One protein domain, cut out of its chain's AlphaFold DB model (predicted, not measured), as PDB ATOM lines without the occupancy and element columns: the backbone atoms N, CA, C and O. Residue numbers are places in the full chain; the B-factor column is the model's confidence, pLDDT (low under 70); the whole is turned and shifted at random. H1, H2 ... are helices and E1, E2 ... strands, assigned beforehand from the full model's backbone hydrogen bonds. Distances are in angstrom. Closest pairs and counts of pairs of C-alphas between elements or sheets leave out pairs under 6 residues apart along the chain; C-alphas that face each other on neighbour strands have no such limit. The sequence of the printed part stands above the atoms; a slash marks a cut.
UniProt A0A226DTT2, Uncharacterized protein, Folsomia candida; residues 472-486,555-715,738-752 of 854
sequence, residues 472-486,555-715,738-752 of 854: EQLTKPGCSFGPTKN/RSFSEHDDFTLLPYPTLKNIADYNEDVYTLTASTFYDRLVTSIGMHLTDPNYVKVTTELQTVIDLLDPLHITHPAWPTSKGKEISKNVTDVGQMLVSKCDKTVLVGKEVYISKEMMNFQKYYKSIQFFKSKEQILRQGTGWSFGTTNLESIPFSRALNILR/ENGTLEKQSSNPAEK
ATOM      1  N   GLU A 472     104.062 127.303  84.460       94.38
ATOM      2  CA  GLU A 472     105.018 127.715  85.502       94.38
ATOM      3  C   GLU A 472     104.807 127.004  86.855       94.38
ATOM      4  O   GLU A 472     105.665 127.035  87.729       94.38
ATOM      5  N   GLN A 473     103.643 126.383  87.081       94.88
ATOM      6  CA  GLN A 473     103.362 125.625  88.304       94.88
ATOM      7  C   GLN A 473     103.765 124.148  88.198       94.88
ATOM      8  O   GLN A 473     103.682 123.443  89.211       94.88
ATOM      9  N   LEU A 474     104.156 123.686  87.006       94.81
ATOM     10  CA  LEU A 474     104.599 122.314  86.748       94.81
ATOM     11  C   LEU A 474     106.079 122.099  87.077       94.81
ATOM     12  O   LEU A 474     106.526 120.960  87.204       94.81
ATOM     13  N   THR A 475     106.834 123.182  87.232       91.31
ATOM     14  CA  THR A 475     108.286 123.137  87.376       91.31
ATOM     15  C   THR A 475     108.744 124.152  88.410       91.31
ATOM     16  O   THR A 475     108.038 125.111  88.740       91.31
ATOM     17  N   LYS A 476     109.933 123.932  88.970       91.00
ATOM     18  CA  LYS A 476     110.665 124.997  89.656       91.00
ATOM     19  C   LYS A 476     111.453 125.789  88.610       91.00
ATOM     20  O   LYS A 476     112.075 125.156  87.754       91.00
ATOM     21  N   PRO A 477     111.479 127.132  88.690       90.31
ATOM     22  CA  PRO A 477     112.324 127.915  87.804       90.31
ATOM     23  C   PRO A 477     113.781 127.504  88.024       90.31
ATOM     24  O   PRO A 477     114.251 127.486  89.164       90.31
ATOM     25  N   GLY A 478     114.487 127.153  86.950       86.69
ATOM     26  CA  GLY A 478     115.896 126.756  87.036       86.69
ATOM     27  C   GLY A 478     116.825 127.933  87.343       86.69
ATOM     28  O   GLY A 478     117.935 127.736  87.822       86.69
ATOM     29  N   CYS A 479     116.359 129.165  87.125       91.38
ATOM     30  CA  CYS A 479     117.086 130.389  87.448       91.38
ATOM     31  C   CYS A 479     116.405 131.132  88.607       91.38
ATOM     32  O   CYS A 479     115.197 131.387  88.574       91.38
ATOM     33  N   SER A 480     117.179 131.524  89.623       85.50
ATOM     34  CA  SER A 480     116.689 132.338  90.739       85.50
ATOM     35  C   SER A 480     116.244 133.733  90.280       85.50
ATOM     36  O   SER A 480     116.751 134.283  89.303       85.50
ATOM     37  N   PHE A 481     115.296 134.335  91.002       76.75
ATOM     38  CA  PHE A 481     114.845 135.704  90.740       76.75
ATOM     39  C   PHE A 481     115.995 136.711  90.939       76.75
ATOM     40  O   PHE A 481     116.677 136.665  91.959       76.75
ATOM     41  N   GLY A 482     116.202 137.627  89.985       76.56
ATOM     42  CA  GLY A 482     117.237 138.666  90.060       76.56
ATOM     43  C   GLY A 482     117.528 139.336  88.707       76.56
ATOM     44  O   GLY A 482     116.997 138.890  87.687       76.56
ATOM     45  N   PRO A 483     118.367 140.392  88.669       74.75
ATOM     46  CA  PRO A 483     118.791 141.046  87.422       74.75
ATOM     47  C   PRO A 483     119.515 140.079  86.469       74.75
ATOM     48  O   PRO A 483     119.411 140.218  85.257       74.75
ATOM     49  N   THR A 484     120.133 139.031  87.017       86.81
ATOM     50  CA  THR A 484     120.817 137.950  86.294       86.81
ATOM     51  C   THR A 484     119.878 136.863  85.755       86.81
ATOM     52  O   THR A 484     120.343 135.891  85.159       86.81
ATOM     53  N   LYS A 485     118.550 136.988  85.941       90.06
ATOM     54  CA  LYS A 485     117.584 135.969  85.493       90.06
ATOM     55  C   LYS A 485     117.722 135.716  83.990       90.06
ATOM     56  O   LYS A 485     117.847 134.568  83.580       90.06
ATOM     57  N   ASN A 486     117.724 136.774  83.177       90.69
ATOM     58  CA  ASN A 486     117.820 136.631  81.722       90.69
ATOM     59  C   ASN A 486     119.158 136.022  81.292       90.69
ATOM     60  O   ASN A 486     119.149 135.135  80.445       90.69
ATOM     61  N   ARG A 555     119.746 121.273  87.243       88.94
ATOM     62  CA  ARG A 555     119.299 120.683  88.507       88.94
ATOM     63  C   ARG A 555     118.781 119.274  88.268       88.94
ATOM     64  O   ARG A 555     118.286 118.974  87.190       88.94
ATOM     65  N   SER A 556     118.813 118.431  89.294       88.81
ATOM     66  CA  SER A 556     118.183 117.113  89.241       88.81
ATOM     67  C   SER A 556     116.652 117.212  89.266       88.81
ATOM     68  O   SER A 556     116.082 118.116  89.889       88.81
ATOM     69  N   PHE A 557     115.981 116.242  88.640       88.94
ATOM     70  CA  PHE A 557     114.535 116.047  88.771       88.94
ATOM     71  C   PHE A 557     114.175 115.698  90.223       88.94
ATOM     72  O   PHE A 557     114.718 114.752  90.794       88.94
ATOM     73  N   SER A 558     113.264 116.458  90.831       90.00
ATOM     74  CA  SER A 558     112.756 116.229  92.188       90.00
ATOM     75  C   SER A 558     111.346 115.663  92.119       90.00
ATOM     76  O   SER A 558     110.401 116.382  91.801       90.00
ATOM     77  N   GLU A 559     111.163 114.397  92.495       87.62
ATOM     78  CA  GLU A 559     109.839 113.753  92.474       87.62
ATOM     79  C   GLU A 559     108.787 114.495  93.309       87.62
ATOM     80  O   GLU A 559     107.595 114.440  93.016       87.62
ATOM     81  N   HIS A 560     109.227 115.195  94.355       88.75
ATOM     82  CA  HIS A 560     108.350 115.913  95.274       88.75
ATOM     83  C   HIS A 560     107.965 117.295  94.777       88.75
ATOM     84  O   HIS A 560     106.981 117.851  95.262       88.75
ATOM     85  N   ASP A 561     108.702 117.875  93.835       88.94
ATOM     86  CA  ASP A 561     108.525 119.255  93.382       88.94
ATOM     87  C   ASP A 561     108.066 119.337  91.933       88.94
ATOM     88  O   ASP A 561     107.163 120.123  91.634       88.94
ATOM     89  N   ASP A 562     108.626 118.478  91.094       91.25
ATOM     90  CA  ASP A 562     108.507 118.490  89.649       91.25
ATOM     91  C   ASP A 562     107.376 117.601  89.158       91.25
ATOM     92  O   ASP A 562     107.083 116.544  89.720       91.25
ATOM     93  N   PHE A 563     106.729 118.041  88.083       93.62
ATOM     94  CA  PHE A 563     105.716 117.241  87.422       93.62
ATOM     95  C   PHE A 563     106.329 116.370  86.340       93.62
ATOM     96  O   PHE A 563     107.199 116.799  85.588       93.62
ATOM     97  N   THR A 564     105.824 115.151  86.242       91.62
ATOM     98  CA  THR A 564     106.057 114.255  85.122       91.62
ATOM     99  C   THR A 564     105.117 114.634  83.982       91.62
ATOM    100  O   THR A 564     103.895 114.604  84.148       91.62
ATOM    101  N   LEU A 565     105.669 115.019  82.834       91.00
ATOM    102  CA  LEU A 565     104.896 115.356  81.642       91.00
ATOM    103  C   LEU A 565     104.741 114.108  80.777       91.00
ATOM    104  O   LEU A 565     105.725 113.482  80.386       91.00
ATOM    105  N   LEU A 566     103.494 113.782  80.467       88.44
ATOM    106  CA  LEU A 566     103.102 112.711  79.566       88.44
ATOM    107  C   LEU A 566     102.662 113.364  78.246       88.44
ATOM    108  O   LEU A 566     101.520 113.812  78.158       88.44
ATOM    109  N   PRO A 567     103.530 113.475  77.225       77.81
ATOM    110  CA  PRO A 567     103.178 114.077  75.936       77.81
ATOM    111  C   PRO A 567     102.408 113.106  75.020       77.81
ATOM    112  O   PRO A 567     102.182 113.406  73.849       77.81
ATOM    113  N   TYR A 568     102.039 111.926  75.531       72.50
ATOM    114  CA  TYR A 568     101.483 110.836  74.739       72.50
ATOM    115  C   TYR A 568      99.968 110.712  74.901       72.50
ATOM    116  O   TYR A 568      99.449 110.829  76.014       72.50
ATOM    117  N   PRO A 569      99.237 110.402  73.821       65.50
ATOM    118  CA  PRO A 569      97.819 110.088  73.899       65.50
ATOM    119  C   PRO A 569      97.584 108.783  74.677       65.50
ATOM    120  O   PRO A 569      98.374 107.846  74.612       65.50
ATOM    121  N   THR A 570      96.461 108.692  75.395       56.66
ATOM    122  CA  THR A 570      96.191 107.606  76.357       56.66
ATOM    123  C   THR A 570      95.654 106.299  75.748       56.66
ATOM    124  O   THR A 570      94.807 105.633  76.337       56.66
ATOM    125  N   LEU A 571      96.047 105.947  74.527       58.16
ATOM    126  CA  LEU A 571      95.396 104.865  73.779       58.16
ATOM    127  C   LEU A 571      96.168 103.539  73.812       58.16
ATOM    128  O   LEU A 571      97.388 103.509  73.711       58.16
ATOM    129  N   LYS A 572      95.390 102.451  73.937       48.97
ATOM    130  CA  LYS A 572      95.774 101.126  74.459       48.97
ATOM    131  C   LYS A 572      96.543 100.206  73.499       48.97
ATOM    132  O   LYS A 572      97.076  99.210  73.962       48.97
ATOM    133  N   ASN A 573      96.631 100.523  72.204       51.38
ATOM    134  CA  ASN A 573      97.365  99.709  71.227       51.38
ATOM    135  C   ASN A 573      98.179 100.597  70.284       51.38
ATOM    136  O   ASN A 573      97.627 101.224  69.380       51.38
ATOM    137  N   ILE A 574      99.496 100.596  70.490       50.22
ATOM    138  CA  ILE A 574     100.488 101.235  69.613       50.22
ATOM    139  C   ILE A 574     100.431 100.625  68.200       50.22
ATOM    140  O   ILE A 574     100.612 101.345  67.231       50.22
ATOM    141  N   ALA A 575     100.085  99.338  68.084       49.06
ATOM    142  CA  ALA A 575     100.045  98.606  66.815       49.06
ATOM    143  C   ALA A 575      98.813  98.903  65.929       49.06
ATOM    144  O   ALA A 575      98.830  98.637  64.734       49.06
ATOM    145  N   ASP A 576      97.720  99.421  66.504       43.88
ATOM    146  CA  ASP A 576      96.441  99.634  65.798       43.88
ATOM    147  C   ASP A 576      96.332 101.030  65.158       43.88
ATOM    148  O   ASP A 576      95.449 101.289  64.336       43.88
ATOM    149  N   TYR A 577      97.185 101.959  65.582       48.59
ATOM    150  CA  TYR A 577      97.408 103.200  64.864       48.59
ATOM    151  C   TYR A 577      98.651 102.987  64.016       48.59
ATOM    152  O   TYR A 577      99.679 102.604  64.562       48.59
ATOM    153  N   ASN A 578      98.579 103.285  62.713       47.06
ATOM    154  CA  ASN A 578      99.795 103.543  61.942       47.06
ATOM    155  C   ASN A 578     100.699 104.422  62.818       47.06
ATOM    156  O   ASN A 578     100.201 105.420  63.356       47.06
ATOM    157  N   GLU A 579     101.963 104.015  62.983       47.31
ATOM    158  CA  GLU A 579     103.014 104.549  63.877       47.31
ATOM    159  C   GLU A 579     103.076 106.085  63.977       47.31
ATOM    160  O   GLU A 579     103.631 106.664  64.914       47.31
ATOM    161  N   ASP A 580     102.453 106.761  63.022       48.84
ATOM    162  CA  ASP A 580     102.355 108.189  62.887       48.84
ATOM    163  C   ASP A 580     101.732 108.919  64.111       48.84
ATOM    164  O   ASP A 580     102.205 110.010  64.370       48.84
ATOM    165  N   VAL A 581     100.692 108.483  64.872       45.91
ATOM    166  CA  VAL A 581     100.030 109.416  65.873       45.91
ATOM    167  C   VAL A 581     100.878 109.630  67.115       45.91
ATOM    168  O   VAL A 581     100.959 110.743  67.653       45.91
ATOM    169  N   TYR A 582     101.446 108.526  67.589       49.25
ATOM    170  CA  TYR A 582     102.284 108.482  68.774       49.25
ATOM    171  C   TYR A 582     103.549 109.305  68.542       49.25
ATOM    172  O   TYR A 582     103.834 110.224  69.312       49.25
ATOM    173  N   THR A 583     104.215 109.051  67.410       52.62
ATOM    174  CA  THR A 583     105.326 109.875  66.944       52.62
ATOM    175  C   THR A 583     104.857 111.308  66.755       52.62
ATOM    176  O   THR A 583     105.464 112.183  67.349       52.62
ATOM    177  N   LEU A 584     103.727 111.581  66.085       54.97
ATOM    178  CA  LEU A 584     103.314 112.956  65.777       54.97
ATOM    179  C   LEU A 584     103.166 113.834  67.011       54.97
ATOM    180  O   LEU A 584     103.449 115.012  66.917       54.97
ATOM    181  N   THR A 585     102.634 113.360  68.135       60.53
ATOM    182  CA  THR A 585     102.296 114.272  69.248       60.53
ATOM    183  C   THR A 585     103.509 114.631  70.091       60.53
ATOM    184  O   THR A 585     103.752 115.818  70.310       60.53
ATOM    185  N   ALA A 586     104.311 113.639  70.478       67.50
ATOM    186  CA  ALA A 586     105.587 113.891  71.132       67.50
ATOM    187  C   ALA A 586     106.569 114.567  70.164       67.50
ATOM    188  O   ALA A 586     107.117 115.613  70.502       67.50
ATOM    189  N   SER A 587     106.714 114.066  68.931       70.50
ATOM    190  CA  SER A 587     107.592 114.681  67.929       70.50
ATOM    191  C   SER A 587     107.133 116.075  67.537       70.50
ATOM    192  O   SER A 587     107.974 116.942  67.414       70.50
ATOM    193  N   THR A 588     105.832 116.375  67.412       77.38
ATOM    194  CA  THR A 588     105.407 117.764  67.139       77.38
ATOM    195  C   THR A 588     105.639 118.681  68.324       77.38
ATOM    196  O   THR A 588     105.928 119.857  68.105       77.38
ATOM    197  N   PHE A 589     105.520 118.180  69.556       82.81
ATOM    198  CA  PHE A 589     105.898 118.950  70.736       82.81
ATOM    199  C   PHE A 589     107.393 119.270  70.703       82.81
ATOM    200  O   PHE A 589     107.750 120.446  70.738       82.81
ATOM    201  N   TYR A 590     108.247 118.255  70.530       79.56
ATOM    202  CA  TYR A 590     109.698 118.414  70.423       79.56
ATOM    203  C   TYR A 590     110.121 119.246  69.205       79.56
ATOM    204  O   TYR A 590     110.940 120.141  69.345       79.56
ATOM    205  N   ASP A 591     109.526 119.051  68.035       81.69
ATOM    206  CA  ASP A 591     109.805 119.821  66.821       81.69
ATOM    207  C   ASP A 591     109.480 121.297  67.022       81.69
ATOM    208  O   ASP A 591     110.285 122.165  66.689       81.69
ATOM    209  N   ARG A 592     108.285 121.615  67.543       84.44
ATOM    210  CA  ARG A 592     107.872 123.009  67.775       84.44
ATOM    211  C   ARG A 592     108.748 123.663  68.830       84.44
ATOM    212  O   ARG A 592     109.073 124.841  68.712       84.44
ATOM    213  N   LEU A 593     109.152 122.888  69.821       83.75
ATOM    214  CA  LEU A 593     110.073 123.290  70.860       83.75
ATOM    215  C   LEU A 593     111.472 123.601  70.311       83.75
ATOM    216  O   LEU A 593     111.963 124.710  70.504       83.75
ATOM    217  N   VAL A 594     112.072 122.668  69.568       83.50
ATOM    218  CA  VAL A 594     113.365 122.831  68.884       83.50
ATOM    219  C   VAL A 594     113.302 124.009  67.920       83.50
ATOM    220  O   VAL A 594     114.202 124.838  67.912       83.50
ATOM    221  N   THR A 595     112.215 124.144  67.158       84.69
ATOM    222  CA  THR A 595     112.025 125.268  66.232       84.69
ATOM    223  C   THR A 595     111.926 126.591  66.987       84.69
ATOM    224  O   THR A 595     112.540 127.572  66.580       84.69
ATOM    225  N   SER A 596     111.183 126.643  68.097       84.75
ATOM    226  CA  SER A 596     111.065 127.848  68.927       84.75
ATOM    227  C   SER A 596     112.416 128.258  69.510       84.75
ATOM    228  O   SER A 596     112.788 129.425  69.413       84.75
ATOM    229  N   ILE A 597     113.176 127.300  70.039       86.19
ATOM    230  CA  ILE A 597     114.524 127.520  70.573       86.19
ATOM    231  C   ILE A 597     115.488 127.948  69.464       86.19
ATOM    232  O   ILE A 597     116.186 128.947  69.622       86.19
ATOM    233  N   GLY A 598     115.470 127.264  68.320       86.38
ATOM    234  CA  GLY A 598     116.300 127.572  67.159       86.38
ATOM    235  C   GLY A 598     116.053 128.981  66.629       86.38
ATOM    236  O   GLY A 598     117.002 129.734  66.452       86.38
ATOM    237  N   MET A 599     114.790 129.393  66.474       82.88
ATOM    238  CA  MET A 599     114.459 130.767  66.073       82.88
ATOM    239  C   MET A 599     115.061 131.803  67.028       82.88
ATOM    240  O   MET A 599     115.648 132.779  66.568       82.88
ATOM    241  N   HIS A 600     114.977 131.568  68.341       83.81
ATOM    242  CA  HIS A 600     115.567 132.457  69.345       83.81
ATOM    243  C   HIS A 600     117.101 132.438  69.361       83.81
ATOM    244  O   HIS A 600     117.701 133.456  69.690       83.81
ATOM    245  N   LEU A 601     117.738 131.316  69.016       84.50
ATOM    246  CA  LEU A 601     119.198 131.208  68.915       84.50
ATOM    247  C   LEU A 601     119.749 131.871  67.645       84.50
ATOM    248  O   LEU A 601     120.840 132.434  67.680       84.50
ATOM    249  N   THR A 602     119.011 131.812  66.533       85.00
ATOM    250  CA  THR A 602     119.479 132.339  65.239       85.00
ATOM    251  C   THR A 602     119.303 133.844  65.058       85.00
ATOM    252  O   THR A 602     119.969 134.421  64.201       85.00
ATOM    253  N   ASP A 603     118.417 134.487  65.819       82.38
ATOM    254  CA  ASP A 603     118.163 135.919  65.679       82.38
ATOM    255  C   ASP A 603     119.053 136.726  66.647       82.38
ATOM    256  O   ASP A 603     118.814 136.721  67.860       82.38
ATOM    257  N   PRO A 604     120.073 137.448  66.137       78.56
ATOM    258  CA  PRO A 604     121.020 138.193  66.966       78.56
ATOM    259  C   PRO A 604     120.365 139.345  67.740       78.56
ATOM    260  O   PRO A 604     120.961 139.855  68.689       78.56
ATOM    261  N   ASN A 605     119.144 139.756  67.378       81.19
ATOM    262  CA  ASN A 605     118.420 140.827  68.060       81.19
ATOM    263  C   ASN A 605     117.663 140.346  69.309       81.19
ATOM    264  O   ASN A 605     117.138 141.176  70.059       81.19
ATOM    265  N   TYR A 606     117.604 139.037  69.583       79.06
ATOM    266  CA  TYR A 606     116.963 138.523  70.796       79.06
ATOM    267  C   TYR A 606     117.852 138.702  72.031       79.06
ATOM    268  O   TYR A 606     118.473 137.775  72.543       79.06
ATOM    269  N   VAL A 607     117.841 139.916  72.581       78.50
ATOM    270  CA  VAL A 607     118.502 140.241  73.859       78.50
ATOM    271  C   VAL A 607     117.710 139.703  75.065       78.50
ATOM    272  O   VAL A 607     118.243 139.571  76.165       78.50
ATOM    273  N   LYS A 608     116.421 139.371  74.892       87.94
ATOM    274  CA  LYS A 608     115.524 138.991  75.995       87.94
ATOM    275  C   LYS A 608     114.762 137.696  75.721       87.94
ATOM    276  O   LYS A 608     113.959 137.620  74.796       87.94
ATOM    277  N   VAL A 609     114.950 136.716  76.604       88.75
ATOM    278  CA  VAL A 609     114.172 135.468  76.639       88.75
ATOM    279  C   VAL A 609     112.737 135.779  77.080       88.75
ATOM    280  O   VAL A 609     112.525 136.387  78.134       88.75
ATOM    281  N   THR A 610     111.747 135.379  76.280       91.69
ATOM    282  CA  THR A 610     110.319 135.568  76.593       91.69
ATOM    283  C   THR A 610     109.900 134.707  77.791       91.69
ATOM    284  O   THR A 610     110.518 133.687  78.077       91.69
ATOM    285  N   THR A 611     108.842 135.088  78.516       91.94
ATOM    286  CA  THR A 611     108.336 134.299  79.662       91.94
ATOM    287  C   THR A 611     107.859 132.905  79.247       91.94
ATOM    288  O   THR A 611     108.050 131.939  79.983       91.94
ATOM    289  N   GLU A 612     107.294 132.787  78.044       92.12
ATOM    290  CA  GLU A 612     106.930 131.505  77.440       92.12
ATOM    291  C   GLU A 612     108.172 130.635  77.216       92.12
ATOM    292  O   GLU A 612     108.196 129.496  77.675       92.12
ATOM    293  N   LEU A 613     109.239 131.186  76.620       90.69
ATOM    294  CA  LEU A 613     110.486 130.447  76.417       90.69
ATOM    295  C   LEU A 613     111.161 130.081  77.749       90.69
ATOM    296  O   LEU A 613     111.674 128.976  77.876       90.69
ATOM    297  N   GLN A 614     111.113 130.951  78.765       93.81
ATOM    298  CA  GLN A 614     111.590 130.627  80.121       93.81
ATOM    299  C   GLN A 614     110.848 129.414  80.692       93.81
ATOM    300  O   GLN A 614     111.483 128.467  81.147       93.81
ATOM    301  N   THR A 615     109.515 129.419  80.604       92.81
ATOM    302  CA  THR A 615     108.664 128.314  81.071       92.81
ATOM    303  C   THR A 615     108.979 127.022  80.326       92.81
ATOM    304  O   THR A 615     109.085 125.961  80.927       92.81
ATOM    305  N   VAL A 616     109.164 127.116  79.012       91.44
ATOM    306  CA  VAL A 616     109.521 125.997  78.144       91.44
ATOM    307  C   VAL A 616     110.898 125.417  78.494       91.44
ATOM    308  O   VAL A 616     111.032 124.202  78.607       91.44
ATOM    309  N   ILE A 617     111.902 126.264  78.729       91.62
ATOM    310  CA  ILE A 617     113.230 125.838  79.198       91.62
ATOM    311  C   ILE A 617     113.118 125.164  80.573       91.62
ATOM    312  O   ILE A 617     113.724 124.120  80.793       91.62
ATOM    313  N   ASP A 618     112.316 125.718  81.485       92.31
ATOM    314  CA  ASP A 618     112.097 125.135  82.813       92.31
ATOM    315  C   ASP A 618     111.351 123.792  82.769       92.31
ATOM    316  O   ASP A 618     111.519 122.988  83.678       92.31
ATOM    317  N   LEU A 619     110.544 123.535  81.732       90.19
ATOM    318  CA  LEU A 619     109.910 122.233  81.463       90.19
ATOM    319  C   LEU A 619     110.876 121.209  80.863       90.19
ATOM    320  O   LEU A 619     110.597 120.013  80.926       90.19
ATOM    321  N   LEU A 620     111.987 121.653  80.279       87.56
ATOM    322  CA  LEU A 620     112.974 120.769  79.665       87.56
ATOM    323  C   LEU A 620     114.153 120.426  80.559       87.56
ATOM    324  O   LEU A 620     114.774 119.387  80.342       87.56
ATOM    325  N   ASP A 621     114.476 121.294  81.510       85.25
ATOM    326  CA  ASP A 621     115.634 121.148  82.376       85.25
ATOM    327  C   ASP A 621     115.224 121.347  83.855       85.25
ATOM    328  O   ASP A 621     114.983 122.486  84.286       85.25
ATOM    329  N   PRO A 622     115.109 120.249  84.633       86.94
ATOM    330  CA  PRO A 622     115.446 118.866  84.281       86.94
ATOM    331  C   PRO A 622     114.455 118.268  83.282       86.94
ATOM    332  O   PRO A 622     113.366 118.798  83.088       86.94
ATOM    333  N   LEU A 623     114.797 117.132  82.675       83.19
ATOM    334  CA  LEU A 623     113.899 116.440  81.755       83.19
ATOM    335  C   LEU A 623     112.607 116.008  82.472       83.19
ATOM    336  O   LEU A 623     112.567 114.982  83.146       83.19
ATOM    337  N   HIS A 624     111.535 116.794  82.340       84.56
ATOM    338  CA  HIS A 624     110.233 116.469  82.927       84.56
ATOM    339  C   HIS A 624     109.434 115.470  82.081       84.56
ATOM    340  O   HIS A 624     108.484 114.851  82.567       84.56
ATOM    341  N   ILE A 625     109.789 115.348  80.804       83.19
ATOM    342  CA  ILE A 625     109.084 114.535  79.821       83.19
ATOM    343  C   ILE A 625     109.529 113.085  79.989       83.19
ATOM    344  O   ILE A 625     110.691 112.763  79.758       83.19
ATOM    345  N   THR A 626     108.616 112.204  80.397       75.56
ATOM    346  CA  THR A 626     108.908 110.764  80.358       75.56
ATOM    347  C   THR A 626     108.964 110.306  78.926       75.56
ATOM    348  O   THR A 626     108.050 110.619  78.170       75.56
ATOM    349  N   HIS A 627     109.973 109.508  78.602       71.94
ATOM    350  CA  HIS A 627     110.046 108.765  77.356       71.94
ATOM    351  C   HIS A 627     109.961 107.267  77.671       71.94
ATOM    352  O   HIS A 627     110.497 106.859  78.700       71.94
ATOM    353  N   PRO A 628     109.348 106.400  76.842       66.56
ATOM    354  CA  PRO A 628     109.490 104.952  77.022       66.56
ATOM    355  C   PRO A 628     110.954 104.499  77.052       66.56
ATOM    356  O   PRO A 628     111.281 103.519  77.714       66.56
ATOM    357  N   ALA A 629     111.838 105.229  76.360       64.06
ATOM    358  CA  ALA A 629     113.287 105.041  76.441       64.06
ATOM    359  C   ALA A 629     113.890 105.557  77.761       64.06
ATOM    360  O   ALA A 629     114.898 105.027  78.222       64.06
ATOM    361  N   TRP A 630     113.278 106.582  78.369       65.50
ATOM    362  CA  TRP A 630     113.794 107.316  79.529       65.50
ATOM    363  C   TRP A 630     112.756 107.415  80.644       65.50
ATOM    364  O   TRP A 630     111.995 108.389  80.727       65.50
ATOM    365  N   PRO A 631     112.751 106.459  81.579       61.81
ATOM    366  CA  PRO A 631     112.152 106.723  82.873       61.81
ATOM    367  C   PRO A 631     112.887 107.896  83.540       61.81
ATOM    368  O   PRO A 631     114.089 107.823  83.815       61.81
ATOM    369  N   THR A 632     112.161 108.986  83.797       58.06
ATOM    370  CA  THR A 632     112.688 110.217  84.415       58.06
ATOM    371  C   THR A 632     113.216 109.993  85.833       58.06
ATOM    372  O   THR A 632     114.076 110.742  86.288       58.06
ATOM    373  N   SER A 633     112.780 108.930  86.516       63.09
ATOM    374  CA  SER A 633     113.353 108.481  87.786       63.09
ATOM    375  C   SER A 633     113.297 106.957  87.941       63.09
ATOM    376  O   SER A 633     112.415 106.287  87.391       63.09
ATOM    377  N   LYS A 634     114.254 106.391  88.700       61.59
ATOM    378  CA  LYS A 634     114.209 104.980  89.125       61.59
ATOM    379  C   LYS A 634     112.896 104.757  89.889       61.59
ATOM    380  O   LYS A 634     112.661 105.424  90.888       61.59
ATOM    381  N   GLY A 635     112.046 103.844  89.413       58.16
ATOM    382  CA  GLY A 635     110.733 103.553  90.015       58.16
ATOM    383  C   GLY A 635     109.525 104.240  89.357       58.16
ATOM    384  O   GLY A 635     108.390 103.860  89.647       58.16
ATOM    385  N   LYS A 636     109.734 105.182  88.424       62.97
ATOM    386  CA  LYS A 636     108.680 105.732  87.540       62.97
ATOM    387  C   LYS A 636     108.755 105.196  86.110       62.97
ATOM    388  O   LYS A 636     108.211 105.802  85.190       62.97
ATOM    389  N   GLU A 637     109.404 104.051  85.926       68.44
ATOM    390  CA  GLU A 637     109.304 103.297  84.682       68.44
ATOM    391  C   GLU A 637     107.833 103.100  84.341       68.44
ATOM    392  O   GLU A 637     107.053 102.586  85.150       68.44
ATOM    393  N   ILE A 638     107.444 103.576  83.154       65.50
ATOM    394  CA  ILE A 638     106.166 103.218  82.555       65.50
ATOM    395  C   ILE A 638     106.263 101.706  82.403       65.50
ATOM    396  O   ILE A 638     106.943 101.213  81.504       65.50
ATOM    397  N   SER A 639     105.702 100.975  83.375       63.31
ATOM    398  CA  SER A 639     105.756  99.518  83.370       63.31
ATOM    399  C   SER A 639     105.279  99.065  81.998       63.31
ATOM    400  O   SER A 639     104.316  99.618  81.467       63.31
ATOM    401  N   LYS A 640     105.957  98.071  81.417       65.25
ATOM    402  CA  LYS A 640     105.612  97.531  80.093       65.25
ATOM    403  C   LYS A 640     104.131  97.113  80.003       65.25
ATOM    404  O   LYS A 640     103.589  97.050  78.907       65.25
ATOM    405  N   ASN A 641     103.472  96.902  81.148       61.19
ATOM    406  CA  ASN A 641     102.056  96.549  81.257       61.19
ATOM    407  C   ASN A 641     101.109  97.752  81.423       61.19
ATOM    408  O   ASN A 641      99.889  97.579  81.400       61.19
ATOM    409  N   VAL A 642     101.624  98.973  81.596       57.69
ATOM    410  CA  VAL A 642     100.814 100.194  81.660       57.69
ATOM    411  C   VAL A 642     100.422 100.572  80.241       57.69
ATOM    412  O   VAL A 642     100.989 101.447  79.597       57.69
ATOM    413  N   THR A 643      99.399  99.881  79.762       60.22
ATOM    414  CA  THR A 643      98.809 100.072  78.437       60.22
ATOM    415  C   THR A 643      98.050 101.396  78.306       60.22
ATOM    416  O   THR A 643      97.458 101.656  77.269       60.22
ATOM    417  N   ASP A 644      98.004 102.249  79.336       69.25
ATOM    418  CA  ASP A 644      97.178 103.456  79.312       69.25
ATOM    419  C   ASP A 644      97.720 104.564  80.219       69.25
ATOM    420  O   ASP A 644      97.602 104.536  81.445       69.25
ATOM    421  N   VAL A 645      98.269 105.588  79.575       74.00
ATOM    422  CA  VAL A 645      98.680 106.874  80.159       74.00
ATOM    423  C   VAL A 645      97.552 107.499  81.001       74.00
ATOM    424  O   VAL A 645      97.804 108.135  82.023       74.00
ATOM    425  N   GLY A 646      96.291 107.276  80.623       79.31
ATOM    426  CA  GLY A 646      95.117 107.732  81.357       79.31
ATOM    427  C   GLY A 646      94.978 107.022  82.696       79.31
ATOM    428  O   GLY A 646      94.660 107.663  83.692       79.31
ATOM    429  N   GLN A 647      95.320 105.737  82.763       80.56
ATOM    430  CA  GLN A 647      95.352 104.999  84.022       80.56
ATOM    431  C   GLN A 647      96.470 105.503  84.940       80.56
ATOM    432  O   GLN A 647      96.254 105.572  86.145       80.56
ATOM    433  N   MET A 648      97.625 105.930  84.414       80.12
ATOM    434  CA  MET A 648      98.651 106.591  85.242       80.12
ATOM    435  C   MET A 648      98.141 107.905  85.833       80.12
ATOM    436  O   MET A 648      98.358 108.169  87.016       80.12
ATOM    437  N   LEU A 649      97.445 108.706  85.021       86.75
ATOM    438  CA  LEU A 649      96.876 109.981  85.454       86.75
ATOM    439  C   LEU A 649      95.801 109.778  86.533       86.75
ATOM    440  O   LEU A 649      95.777 110.510  87.516       86.75
ATOM    441  N   VAL A 650      94.938 108.776  86.355       86.75
ATOM    442  CA  VAL A 650      93.804 108.468  87.240       86.75
ATOM    443  C   VAL A 650      94.256 107.781  88.529       86.75
ATOM    444  O   VAL A 650      93.948 108.273  89.610       86.75
ATOM    445  N   SER A 651      94.987 106.667  88.425       82.56
ATOM    446  CA  SER A 651      95.231 105.752  89.554       82.56
ATOM    447  C   SER A 651      96.048 106.378  90.676       82.56
ATOM    448  O   SER A 651      95.779 106.138  91.849       82.56
ATOM    449  N   LYS A 652      97.056 107.186  90.330       79.31
ATOM    450  CA  LYS A 652      97.933 107.811  91.326       79.31
ATOM    451  C   LYS A 652      97.510 109.229  91.667       79.31
ATOM    452  O   LYS A 652      97.839 109.709  92.747       79.31
ATOM    453  N   CYS A 653      96.844 109.910  90.734       89.12
ATOM    454  CA  CYS A 653      96.578 111.342  90.780       89.12
ATOM    455  C   CYS A 653      97.741 112.186  91.345       89.12
ATOM    456  O   CYS A 653      97.554 113.179  92.052       89.12
ATOM    457  N   ASP A 654      98.963 111.741  91.046       90.94
ATOM    458  CA  ASP A 654     100.211 112.314  91.535       90.94
ATOM    459  C   ASP A 654     100.611 113.500  90.643       90.94
ATOM    460  O   ASP A 654      99.856 113.883  89.749       90.94
ATOM    461  N   LYS A 655     101.793 114.087  90.851       92.75
ATOM    462  CA  LYS A 655     102.411 115.133  90.023       92.75
ATOM    463  C   LYS A 655     102.722 114.654  88.607       92.75
ATOM    464  O   LYS A 655     103.863 114.589  88.170       92.75
ATOM    465  N   THR A 656     101.672 114.328  87.880       92.50
ATOM    466  CA  THR A 656     101.671 113.814  86.527       92.50
ATOM    467  C   THR A 656     100.688 114.648  85.733       92.50
ATOM    468  O   THR A 656      99.586 114.967  86.196       92.50
ATOM    469  N   VAL A 657     101.105 115.056  84.545       94.00
ATOM    470  CA  VAL A 657     100.319 115.923  83.683       94.00
ATOM    471  C   VAL A 657     100.345 115.378  82.268       94.00
ATOM    472  O   VAL A 657     101.409 115.165  81.701       94.00
ATOM    473  N   LEU A 658      99.168 115.207  81.682       92.81
ATOM    474  CA  LEU A 658      99.008 114.938  80.263       92.81
ATOM    475  C   LEU A 658      99.174 116.251  79.490       92.81
ATOM    476  O   LEU A 658      98.401 117.184  79.701       92.81
ATOM    477  N   VAL A 659     100.172 116.339  78.614       92.56
ATOM    478  CA  VAL A 659     100.434 117.513  77.767       92.56
ATOM    479  C   VAL A 659     100.064 117.170  76.330       92.56
ATOM    480  O   VAL A 659     100.382 116.096  75.833       92.56
ATOM    481  N   GLY A 660      99.380 118.075  75.642       91.06
ATOM    482  CA  GLY A 660      98.965 117.853  74.262       91.06
ATOM    483  C   GLY A 660      98.346 119.102  73.657       91.06
ATOM    484  O   GLY A 660      98.123 120.092  74.350       91.06
ATOM    485  N   LYS A 661      98.047 119.069  72.356       88.69
ATOM    486  CA  LYS A 661      97.345 120.182  71.702       88.69
ATOM    487  C   LYS A 661      96.024 120.471  72.410       88.69
ATOM    488  O   LYS A 661      95.334 119.545  72.850       88.69
ATOM    489  N   GLU A 662      95.645 121.740  72.477       90.06
ATOM    490  CA  GLU A 662      94.445 122.210  73.177       90.06
ATOM    491  C   GLU A 662      93.180 121.428  72.794       90.06
ATOM    492  O   GLU A 662      92.370 121.046  73.648       90.06
ATOM    493  N   VAL A 663      93.021 121.156  71.497       83.25
ATOM    494  CA  VAL A 663      91.878 120.415  70.952       83.25
ATOM    495  C   VAL A 663      91.822 118.989  71.504       83.25
ATOM    496  O   VAL A 663      90.733 118.479  71.774       83.25
ATOM    497  N   TYR A 664      92.972 118.340  71.701       84.81
ATOM    498  CA  TYR A 664      93.039 117.008  72.296       84.81
ATOM    499  C   TYR A 664      92.782 117.073  73.797       84.81
ATOM    500  O   TYR A 664      91.873 116.402  74.274       84.81
ATOM    501  N   ILE A 665      93.470 117.955  74.523       91.06
ATOM    502  CA  ILE A 665      93.315 118.112  75.978       91.06
ATOM    503  C   ILE A 665      91.874 118.442  76.384       91.06
ATOM    504  O   ILE A 665      91.365 117.933  77.382       91.06
ATOM    505  N   SER A 666      91.172 119.250  75.595       90.44
ATOM    506  CA  SER A 666      89.758 119.559  75.843       90.44
ATOM    507  C   SER A 666      88.861 118.328  75.693       90.44
ATOM    508  O   SER A 666      87.935 118.135  76.480       90.44
ATOM    509  N   LYS A 667      89.147 117.471  74.707       85.81
ATOM    510  CA  LYS A 667      88.421 116.211  74.498       85.81
ATOM    511  C   LYS A 667      88.716 115.217  75.615       85.81
ATOM    512  O   LYS A 667      87.778 114.625  76.141       85.81
ATOM    513  N   GLU A 668      89.983 115.083  75.999       88.25
ATOM    514  CA  GLU A 668      90.431 114.277  77.142       88.25
ATOM    515  C   GLU A 668      89.711 114.662  78.427       88.25
ATOM    516  O   GLU A 668      89.169 113.807  79.121       88.25
ATOM    517  N   MET A 669      89.647 115.961  78.710       92.56
ATOM    518  CA  MET A 669      88.980 116.500  79.888       92.56
ATOM    519  C   MET A 669      87.509 116.082  79.950       92.56
ATOM    520  O   MET A 669      87.065 115.570  80.974       92.56
ATOM    521  N   MET A 670      86.761 116.240  78.852       90.38
ATOM    522  CA  MET A 670      85.355 115.819  78.796       90.38
ATOM    523  C   MET A 670      85.200 114.310  79.016       90.38
ATOM    524  O   MET A 670      84.291 113.881  79.725       90.38
ATOM    525  N   ASN A 671      86.096 113.504  78.446       87.81
ATOM    526  CA  ASN A 671      86.081 112.057  78.628       87.81
ATOM    527  C   ASN A 671      86.368 111.657  80.074       87.81
ATOM    528  O   ASN A 671      85.612 110.890  80.668       87.81
ATOM    529  N   PHE A 672      87.414 112.221  80.673       90.38
ATOM    530  CA  PHE A 672      87.748 111.927  82.057       90.38
ATOM    531  C   PHE A 672      86.654 112.388  83.021       90.38
ATOM    532  O   PHE A 672      86.297 111.644  83.926       90.38
ATOM    533  N   GLN A 673      86.032 113.545  82.789       91.44
ATOM    534  CA  GLN A 673      84.885 113.995  83.585       91.44
ATOM    535  C   GLN A 673      83.650 113.097  83.427       91.44
ATOM    536  O   GLN A 673      82.908 112.909  84.393       91.44
ATOM    537  N   LYS A 674      83.420 112.533  82.232       90.38
ATOM    538  CA  LYS A 674      82.315 111.595  81.974       90.38
ATOM    539  C   LYS A 674      82.493 110.295  82.765       90.38
ATOM    540  O   LYS A 674      81.532 109.841  83.389       90.38
ATOM    541  N   TYR A 675      83.698 109.721  82.751       87.00
ATOM    542  CA  TYR A 675      83.967 108.384  83.300       87.00
ATOM    543  C   TYR A 675      84.455 108.375  84.756       87.00
ATOM    544  O   TYR A 675      84.104 107.465  85.505       87.00
ATOM    545  N   TYR A 676      85.168 109.412  85.196       88.62
ATOM    546  CA  TYR A 676      85.778 109.517  86.527       88.62
ATOM    547  C   TYR A 676      85.172 110.679  87.326       88.62
ATOM    548  O   TYR A 676      85.859 111.623  87.712       88.62
ATOM    549  N   LYS A 677      83.861 110.613  87.591       87.81
ATOM    550  CA  LYS A 677      83.083 111.694  88.237       87.81
ATOM    551  C   LYS A 677      83.618 112.144  89.606       87.81
ATOM    552  O   LYS A 677      83.347 113.264  90.029       87.81
ATOM    553  N   SER A 678      84.340 111.276  90.307       82.56
ATOM    554  CA  SER A 678      84.901 111.527  91.638       82.56
ATOM    555  C   SER A 678      86.238 112.260  91.626       82.56
ATOM    556  O   SER A 678      86.622 112.891  92.618       82.56
ATOM    557  N   ILE A 679      86.947 112.194  90.500       89.44
ATOM    558  CA  ILE A 679      88.243 112.823  90.318       89.44
ATOM    559  C   ILE A 679      88.009 114.158  89.628       89.44
ATOM    560  O   ILE A 679      87.442 114.253  88.540       89.44
ATOM    561  N   GLN A 680      88.459 115.225  90.278       92.06
ATOM    562  CA  GLN A 680      88.407 116.544  89.681       92.06
ATOM    563  C   GLN A 680      89.652 116.746  88.826       92.06
ATOM    564  O   GLN A 680      90.765 116.814  89.339       92.06
ATOM    565  N   PHE A 681      89.449 116.870  87.521       94.38
ATOM    566  CA  PHE A 681      90.512 117.201  86.586       94.38
ATOM    567  C   PHE A 681      90.623 118.715  86.402       94.38
ATOM    568  O   PHE A 681      89.645 119.464  86.507       94.38
ATOM    569  N   PHE A 682      91.833 119.170  86.111       95.88
ATOM    570  CA  PHE A 682      92.190 120.559  85.895       95.88
ATOM    571  C   PHE A 682      92.929 120.689  84.576       95.88
ATOM    572  O   PHE A 682      93.956 120.053  84.347       95.88
ATOM    573  N   LYS A 683      92.391 121.549  83.721       96.44
ATOM    574  CA  LYS A 683      93.002 121.944  82.462       96.44
ATOM    575  C   LYS A 683      93.776 123.250  82.647       96.44
ATOM    576  O   LYS A 683      93.349 124.116  83.424       96.44
ATOM    577  N   SER A 684      94.888 123.397  81.934       97.00
ATOM    578  CA  SER A 684      95.645 124.645  81.890       97.00
ATOM    579  C   SER A 684      94.774 125.819  81.428       97.00
ATOM    580  O   SER A 684      93.872 125.678  80.604       97.00
ATOM    581  N   LYS A 685      95.017 126.998  82.002       96.06
ATOM    582  CA  LYS A 685      94.391 128.256  81.567       96.06
ATOM    583  C   LYS A 685      95.066 128.840  80.334       96.06
ATOM    584  O   LYS A 685      94.447 129.614  79.615       96.06
ATOM    585  N   GLU A 686      96.332 128.500  80.151       94.81
ATOM    586  CA  GLU A 686      97.198 129.040  79.118       94.81
ATOM    587  C   GLU A 686      97.736 127.898  78.260       94.81
ATOM    588  O   GLU A 686      97.829 126.748  78.709       94.81
ATOM    589  N   GLN A 687      98.060 128.251  77.022       94.88
ATOM    590  CA  GLN A 687      98.725 127.393  76.055       94.88
ATOM    591  C   GLN A 687     100.178 127.845  75.918       94.88
ATOM    592  O   GLN A 687     100.436 129.049  75.944       94.88
ATOM    593  N   ILE A 688     101.093 126.905  75.702       94.31
ATOM    594  CA  ILE A 688     102.489 127.181  75.330       94.31
ATOM    595  C   ILE A 688     102.765 126.735  73.896       94.31
ATOM    596  O   ILE A 688     102.023 125.926  73.331       94.31
ATOM    597  N   LEU A 689     103.853 127.242  73.323       91.06
ATOM    598  CA  LEU A 689     104.271 127.018  71.943       91.06
ATOM    599  C   LEU A 689     103.118 127.311  70.977       91.06
ATOM    600  O   LEU A 689     102.803 126.511  70.087       91.06
ATOM    601  N   ARG A 690     102.435 128.441  71.212       92.12
ATOM    602  CA  ARG A 690     101.282 128.844  70.404       92.12
ATOM    603  C   ARG A 690     101.755 129.123  68.994       92.12
ATOM    604  O   ARG A 690     102.567 130.014  68.754       92.12
ATOM    605  N   GLN A 691     101.210 128.375  68.052       87.12
ATOM    606  CA  GLN A 691     101.558 128.521  66.659       87.12
ATOM    607  C   GLN A 691     100.320 128.825  65.844       87.12
ATOM    608  O   GLN A 691      99.270 128.218  66.035       87.12
ATOM    609  N   GLY A 692     100.469 129.753  64.902       85.19
ATOM    610  CA  GLY A 692      99.456 129.949  63.886       85.19
ATOM    611  C   GLY A 692      99.279 128.673  63.071       85.19
ATOM    612  O   GLY A 692     100.219 128.228  62.406       85.19
ATOM    613  N   THR A 693      98.090 128.093  63.136       83.06
ATOM    614  CA  THR A 693      97.647 127.009  62.268       83.06
ATOM    615  C   THR A 693      96.741 127.569  61.197       83.06
ATOM    616  O   THR A 693      95.969 128.503  61.413       83.06
ATOM    617  N   GLY A 694      96.868 127.015  60.006       84.25
ATOM    618  CA  GLY A 694      96.173 127.574  58.870       84.25
ATOM    619  C   GLY A 694      96.156 126.649  57.680       84.25
ATOM    620  O   GLY A 694      96.467 125.456  57.761       84.25
ATOM    621  N   TRP A 695      95.758 127.239  56.572       83.31
ATOM    622  CA  TRP A 695      95.638 126.588  55.286       83.31
ATOM    623  C   TRP A 695      96.778 127.102  54.423       83.31
ATOM    624  O   TRP A 695      96.978 128.311  54.330       83.31
ATOM    625  N   SER A 696      97.553 126.202  53.830       82.88
ATOM    626  CA  SER A 696      98.560 126.572  52.846       82.88
ATOM    627  C   SER A 696      98.082 126.190  51.457       82.88
ATOM    628  O   SER A 696      97.631 125.059  51.253       82.88
ATOM    629  N   PHE A 697      98.267 127.097  50.514       81.81
ATOM    630  CA  PHE A 697      97.943 126.916  49.111       81.81
ATOM    631  C   PHE A 697      99.245 126.893  48.317       81.81
ATOM    632  O   PHE A 697     100.095 127.771  48.478       81.81
ATOM    633  N   GLY A 698      99.430 125.857  47.507       77.81
ATOM    634  CA  GLY A 698     100.603 125.699  46.653       77.81
ATOM    635  C   GLY A 698     100.230 125.363  45.233       77.81
ATOM    636  O   GLY A 698      99.322 124.575  45.011       77.81
ATOM    637  N   THR A 699     100.966 125.899  44.270       73.69
ATOM    638  CA  THR A 699     100.887 125.465  42.875       73.69
ATOM    639  C   THR A 699     102.110 124.619  42.541       73.69
ATOM    640  O   THR A 699     103.218 124.902  42.999       73.69
ATOM    641  N   THR A 700     101.942 123.568  41.737       69.62
ATOM    642  CA  THR A 700     103.088 122.773  41.250       69.62
ATOM    643  C   THR A 700     103.989 123.561  40.299       69.62
ATOM    644  O   THR A 700     105.180 123.275  40.213       69.62
ATOM    645  N   ASN A 701     103.443 124.576  39.621       68.00
ATOM    646  CA  ASN A 701     104.205 125.484  38.771       68.00
ATOM    647  C   ASN A 701     104.715 126.666  39.602       68.00
ATOM    648  O   ASN A 701     103.936 127.417  40.191       68.00
ATOM    649  N   LEU A 702     106.040 126.784  39.662       57.06
ATOM    650  CA  LEU A 702     106.798 127.599  40.614       57.06
ATOM    651  C   LEU A 702     106.841 129.106  40.310       57.06
ATOM    652  O   LEU A 702     107.376 129.849  41.130       57.06
ATOM    653  N   GLU A 703     106.332 129.561  39.159       57.81
ATOM    654  CA  GLU A 703     106.753 130.860  38.614       57.81
ATOM    655  C   GLU A 703     105.686 131.957  38.474       57.81
ATOM    656  O   GLU A 703     106.094 133.095  38.253       57.81
ATOM    657  N   SER A 704     104.365 131.733  38.605       52.75
ATOM    658  CA  SER A 704     103.469 132.772  38.041       52.75
ATOM    659  C   SER A 704     102.020 132.938  38.506       52.75
ATOM    660  O   SER A 704     101.326 133.729  37.873       52.75
ATOM    661  N   ILE A 705     101.517 132.330  39.587       55.69
ATOM    662  CA  ILE A 705     100.094 132.544  39.944       55.69
ATOM    663  C   ILE A 705      99.950 133.286  41.280       55.69
ATOM    664  O   ILE A 705      99.988 132.658  42.331       55.69
ATOM    665  N   PRO A 706      99.772 134.624  41.258       56.97
ATOM    666  CA  PRO A 706      99.691 135.444  42.467       56.97
ATOM    667  C   PRO A 706      98.359 135.346  43.231       56.97
ATOM    668  O   PRO A 706      98.233 135.993  44.266       56.97
ATOM    669  N   PHE A 707      97.363 134.578  42.764       64.56
ATOM    670  CA  PHE A 707      96.061 134.486  43.438       64.56
ATOM    671  C   PHE A 707      95.407 133.111  43.279       64.56
ATOM    672  O   PHE A 707      94.770 132.821  42.266       64.56
ATOM    673  N   SER A 708      95.492 132.284  44.320       70.06
ATOM    674  CA  SER A 708      94.660 131.086  44.444       70.06
ATOM    675  C   SER A 708      93.168 131.468  44.516       70.06
ATOM    676  O   SER A 708      92.735 132.257  45.367       70.06
ATOM    677  N   ARG A 709      92.340 130.897  43.629       73.00
ATOM    678  CA  ARG A 709      90.875 131.055  43.696       73.00
ATOM    679  C   ARG A 709      90.323 130.387  44.956       73.00
ATOM    680  O   ARG A 709      89.428 130.951  45.589       73.00
ATOM    681  N   ALA A 710      90.887 129.246  45.353       74.88
ATOM    682  CA  ALA A 710      90.519 128.547  46.579       74.88
ATOM    683  C   ALA A 710      90.779 129.407  47.827       74.88
ATOM    684  O   ALA A 710      89.924 129.466  48.708       74.88
ATOM    685  N   LEU A 711      91.886 130.153  47.865       80.62
ATOM    686  CA  LEU A 711      92.215 131.093  48.935       80.62
ATOM    687  C   LEU A 711      91.170 132.208  49.051       80.62
ATOM    688  O   LEU A 711      90.735 132.527  50.156       80.62
ATOM    689  N   ASN A 712      90.720 132.778  47.930       80.44
ATOM    690  CA  ASN A 712      89.685 133.817  47.943       80.44
ATOM    691  C   ASN A 712      88.343 133.302  48.473       80.44
ATOM    692  O   ASN A 712      87.657 134.022  49.202       80.44
ATOM    693  N   ILE A 713      87.956 132.072  48.124       79.50
ATOM    694  CA  ILE A 713      86.721 131.485  48.650       79.50
ATOM    695  C   ILE A 713      86.900 131.125  50.130       79.50
ATOM    696  O   ILE A 713      86.023 131.440  50.932       79.50
ATOM    697  N   LEU A 714      88.047 130.560  50.522       80.25
ATOM    698  CA  LEU A 714      88.357 130.267  51.923       80.25
ATOM    699  C   LEU A 714      88.300 131.533  52.781       80.25
ATOM    700  O   LEU A 714      87.683 131.523  53.841       80.25
ATOM    701  N   ARG A 715      88.889 132.631  52.299       82.44
ATOM    702  CA  ARG A 715      88.845 133.930  52.973       82.44
ATOM    703  C   ARG A 715      87.404 134.373  53.211       82.44
ATOM    704  O   ARG A 715      87.069 134.709  54.338       82.44
ATOM    705  N   GLU A 738      85.828 104.945  73.602       76.75
ATOM    706  CA  GLU A 738      84.691 104.861  74.511       76.75
ATOM    707  C   GLU A 738      84.579 103.451  75.112       76.75
ATOM    708  O   GLU A 738      84.568 103.299  76.333       76.75
ATOM    709  N   ASN A 739      84.651 102.423  74.260       79.56
ATOM    710  CA  ASN A 739      84.626 101.019  74.669       79.56
ATOM    711  C   ASN A 739      85.809 100.660  75.576       79.56
ATOM    712  O   ASN A 739      85.607 100.029  76.606       79.56
ATOM    713  N   GLY A 740      87.026 101.116  75.252       76.19
ATOM    714  CA  GLY A 740      88.209 100.853  76.080       76.19
ATOM    715  C   GLY A 740      88.140 101.489  77.474       76.19
ATOM    716  O   GLY A 740      88.701 100.941  78.421       76.19
ATOM    717  N   THR A 741      87.434 102.616  77.621       74.88
ATOM    718  CA  THR A 741      87.219 103.250  78.935       74.88
ATOM    719  C   THR A 741      86.141 102.507  79.732       74.88
ATOM    720  O   THR A 741      86.317 102.257  80.923       74.88
ATOM    721  N   LEU A 742      85.058 102.093  79.064       80.12
ATOM    722  CA  LEU A 742      83.967 101.317  79.665       80.12
ATOM    723  C   LEU A 742      84.428  99.937  80.157       80.12
ATOM    724  O   LEU A 742      84.111  99.556  81.280       80.12
ATOM    725  N   GLU A 743      85.209  99.219  79.351       82.12
ATOM    726  CA  GLU A 743      85.752  97.893  79.681       82.12
ATOM    727  C   GLU A 743      86.664  97.930  80.922       82.12
ATOM    728  O   GLU A 743      86.664  97.026  81.757       82.12
ATOM    729  N   LYS A 744      87.434  99.009  81.088       73.12
ATOM    730  CA  LYS A 744      88.269  99.197  82.282       73.12
ATOM    731  C   LYS A 744      87.451  99.528  83.522       73.12
ATOM    732  O   LYS A 744      87.767  99.061  84.612       73.12
ATOM    733  N   GLN A 745      86.388 100.306  83.360       73.94
ATOM    734  CA  GLN A 745      85.513 100.652  84.472       73.94
ATOM    735  C   GLN A 745      84.700  99.447  84.965       73.94
ATOM    736  O   GLN A 745      84.399  99.366  86.156       73.94
ATOM    737  N   SER A 746      84.352  98.504  84.083       78.06
ATOM    738  CA  SER A 746      83.667  97.270  84.480       78.06
ATOM    739  C   SER A 746      84.595  96.257  85.155       78.06
ATOM    740  O   SER A 746      84.136  95.510  86.015       78.06
ATOM    741  N   SER A 747      85.884  96.242  84.808       78.50
ATOM    742  CA  SER A 747      86.843  95.246  85.307       78.50
ATOM    743  C   SER A 747      87.438  95.549  86.686       78.50
ATOM    744  O   SER A 747      88.053  94.658  87.265       78.50
ATOM    745  N   ASN A 748      87.228  96.746  87.254       70.00
ATOM    746  CA  ASN A 748      87.823  97.135  88.542       70.00
ATOM    747  C   ASN A 748      86.775  97.575  89.597       70.00
ATOM    748  O   ASN A 748      86.667  98.757  89.930       70.00
ATOM    749  N   PRO A 749      85.979  96.638  90.155       65.00
ATOM    750  CA  PRO A 749      84.919  96.955  91.120       65.00
ATOM    751  C   PRO A 749      85.438  97.528  92.451       65.00
ATOM    752  O   PRO A 749      84.729  98.312  93.078       65.00
ATOM    753  N   ALA A 750      86.678  97.220  92.850       60.09
ATOM    754  CA  ALA A 750      87.285  97.715  94.092       60.09
ATOM    755  C   ALA A 750      87.482  99.246  94.118       60.09
ATOM    756  O   ALA A 750      87.496  99.866  95.179       60.09
ATOM    757  N   GLU A 751      87.581  99.893  92.953       60.28
ATOM    758  CA  GLU A 751      87.771 101.346  92.876       60.28
ATOM    759  C   GLU A 751      86.470 102.115  93.184       60.28
ATOM    760  O   GLU A 751      86.517 103.274  93.591       60.28
ATOM    761  N   LYS A 752      85.296 101.466  93.085       58.56
ATOM    762  CA  LYS A 752      84.002 102.085  93.430       58.56
ATOM    763  C   LYS A 752      83.847 102.384  94.926       58.56
ATOM    764  O   LYS A 752      83.153 103.346  95.252       58.56
TER     765      LYS A 752
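This is residues 472 to 486, 555 to 715 and 738 to 752 of the 854 residues of an uncharacterized protein of Folsomia candida (UniProt A0A226DTT2). A loose body is built round a short pair of parallel strands, E1 and E2, with H1, H3 and H4 around it; H2 is next to H1, and H6 is at the far end of H4. From this body the long strand E3 runs out as an arm to H5 near its tip, where residues 700 to 706 stick out. The printed part has 191 residues, with six named helices and three named strands in the order E1 H1 H2 H3 E2 H4 E3 H5 H6; the class is mixed, helices and strands, with under half of the residues in named elements. The whole is loose, with a radius of gyration of the C-alphas of 20.5 A and spans of 67 by 49 by 30 A.

Start at Glu 472: residues 472 to 486 hold no named element. Past the cut, look for E1, residues 564 to 566, parallel to E2, residues 656 to 661, at 37 degrees; N 566 and O 657 are within hydrogen-bond range at 2.8 A. Between them along the chain come H1, residues 580 to 602, H2, residues 611 to 620, and H3, residues 645 to 652: a strand-helix-strand unit, two parallel neighbour strands with helices between. H1 has a kink of 32 degrees near residue 587, and its C-alpha closest to E2 is that of Thr 585, 7.0 A from that of Gly 660. H1 and H2 only just touch, with 3 pairs of C-alphas within 8 A, made by residues 593 to 597 of H1 alone; the closest C-alphas are those of Ile 597 and Leu 613, 7.7 A, at a steep tilt of 54 degrees, opposite ways. The closest C-alphas of H3 and E2 are those of Leu 649 and Thr 656, 6.2 A. H4, residues 662 to 675, only just touches H6, residues 738 to 747, with 3 pairs of C-alphas within 8 A, by Tyr 675 alone, whose C-alpha is 7.5 A from that of Thr 741. E3, residues 688 to 699, pairs with no named strand; its Leu 689 has its C-alpha 6.8 A from that of Arg 592 in H1, and its Phe 697 is 7.1 A, C-alpha to C-alpha, from Leu 711 in H5, residues 709 to 715. In H2, H4 and H5 every O i to N i+4 pair is within hydrogen-bond range; H1 has 18 of 19, H3 3 of 4 and H6 5 of 6.

Find C-alpha 564, where E1 begins, at (106.057, 114.255, 85.122). H1 runs 29.7 A from first to last C-alpha, E2 16.7 A and H4 20.1 A. E3 runs 32.5 A, from C-alpha 688 at (102.489, 127.181, 75.330) to C-alpha 699 at (100.887, 125.465, 42.875). H6 ends at C-alpha 747, (86.843, 95.246, 85.307).

The C-alphas of Ser 704 and Ala 750, the two farthest apart, are 68.1 A apart. Residues 487 to 554 and 716 to 737 are not printed, with gaps of 17.4 A and 36.4 A between the C-alphas across the cuts. The links E1 to H1, H2 to H3 and H4 to E3 are long. The mean pLDDT of the printed part is 78.9, and 47 residues are under 70: 569 to 586, 628 to 644, 700 to 707 and 749 to 752.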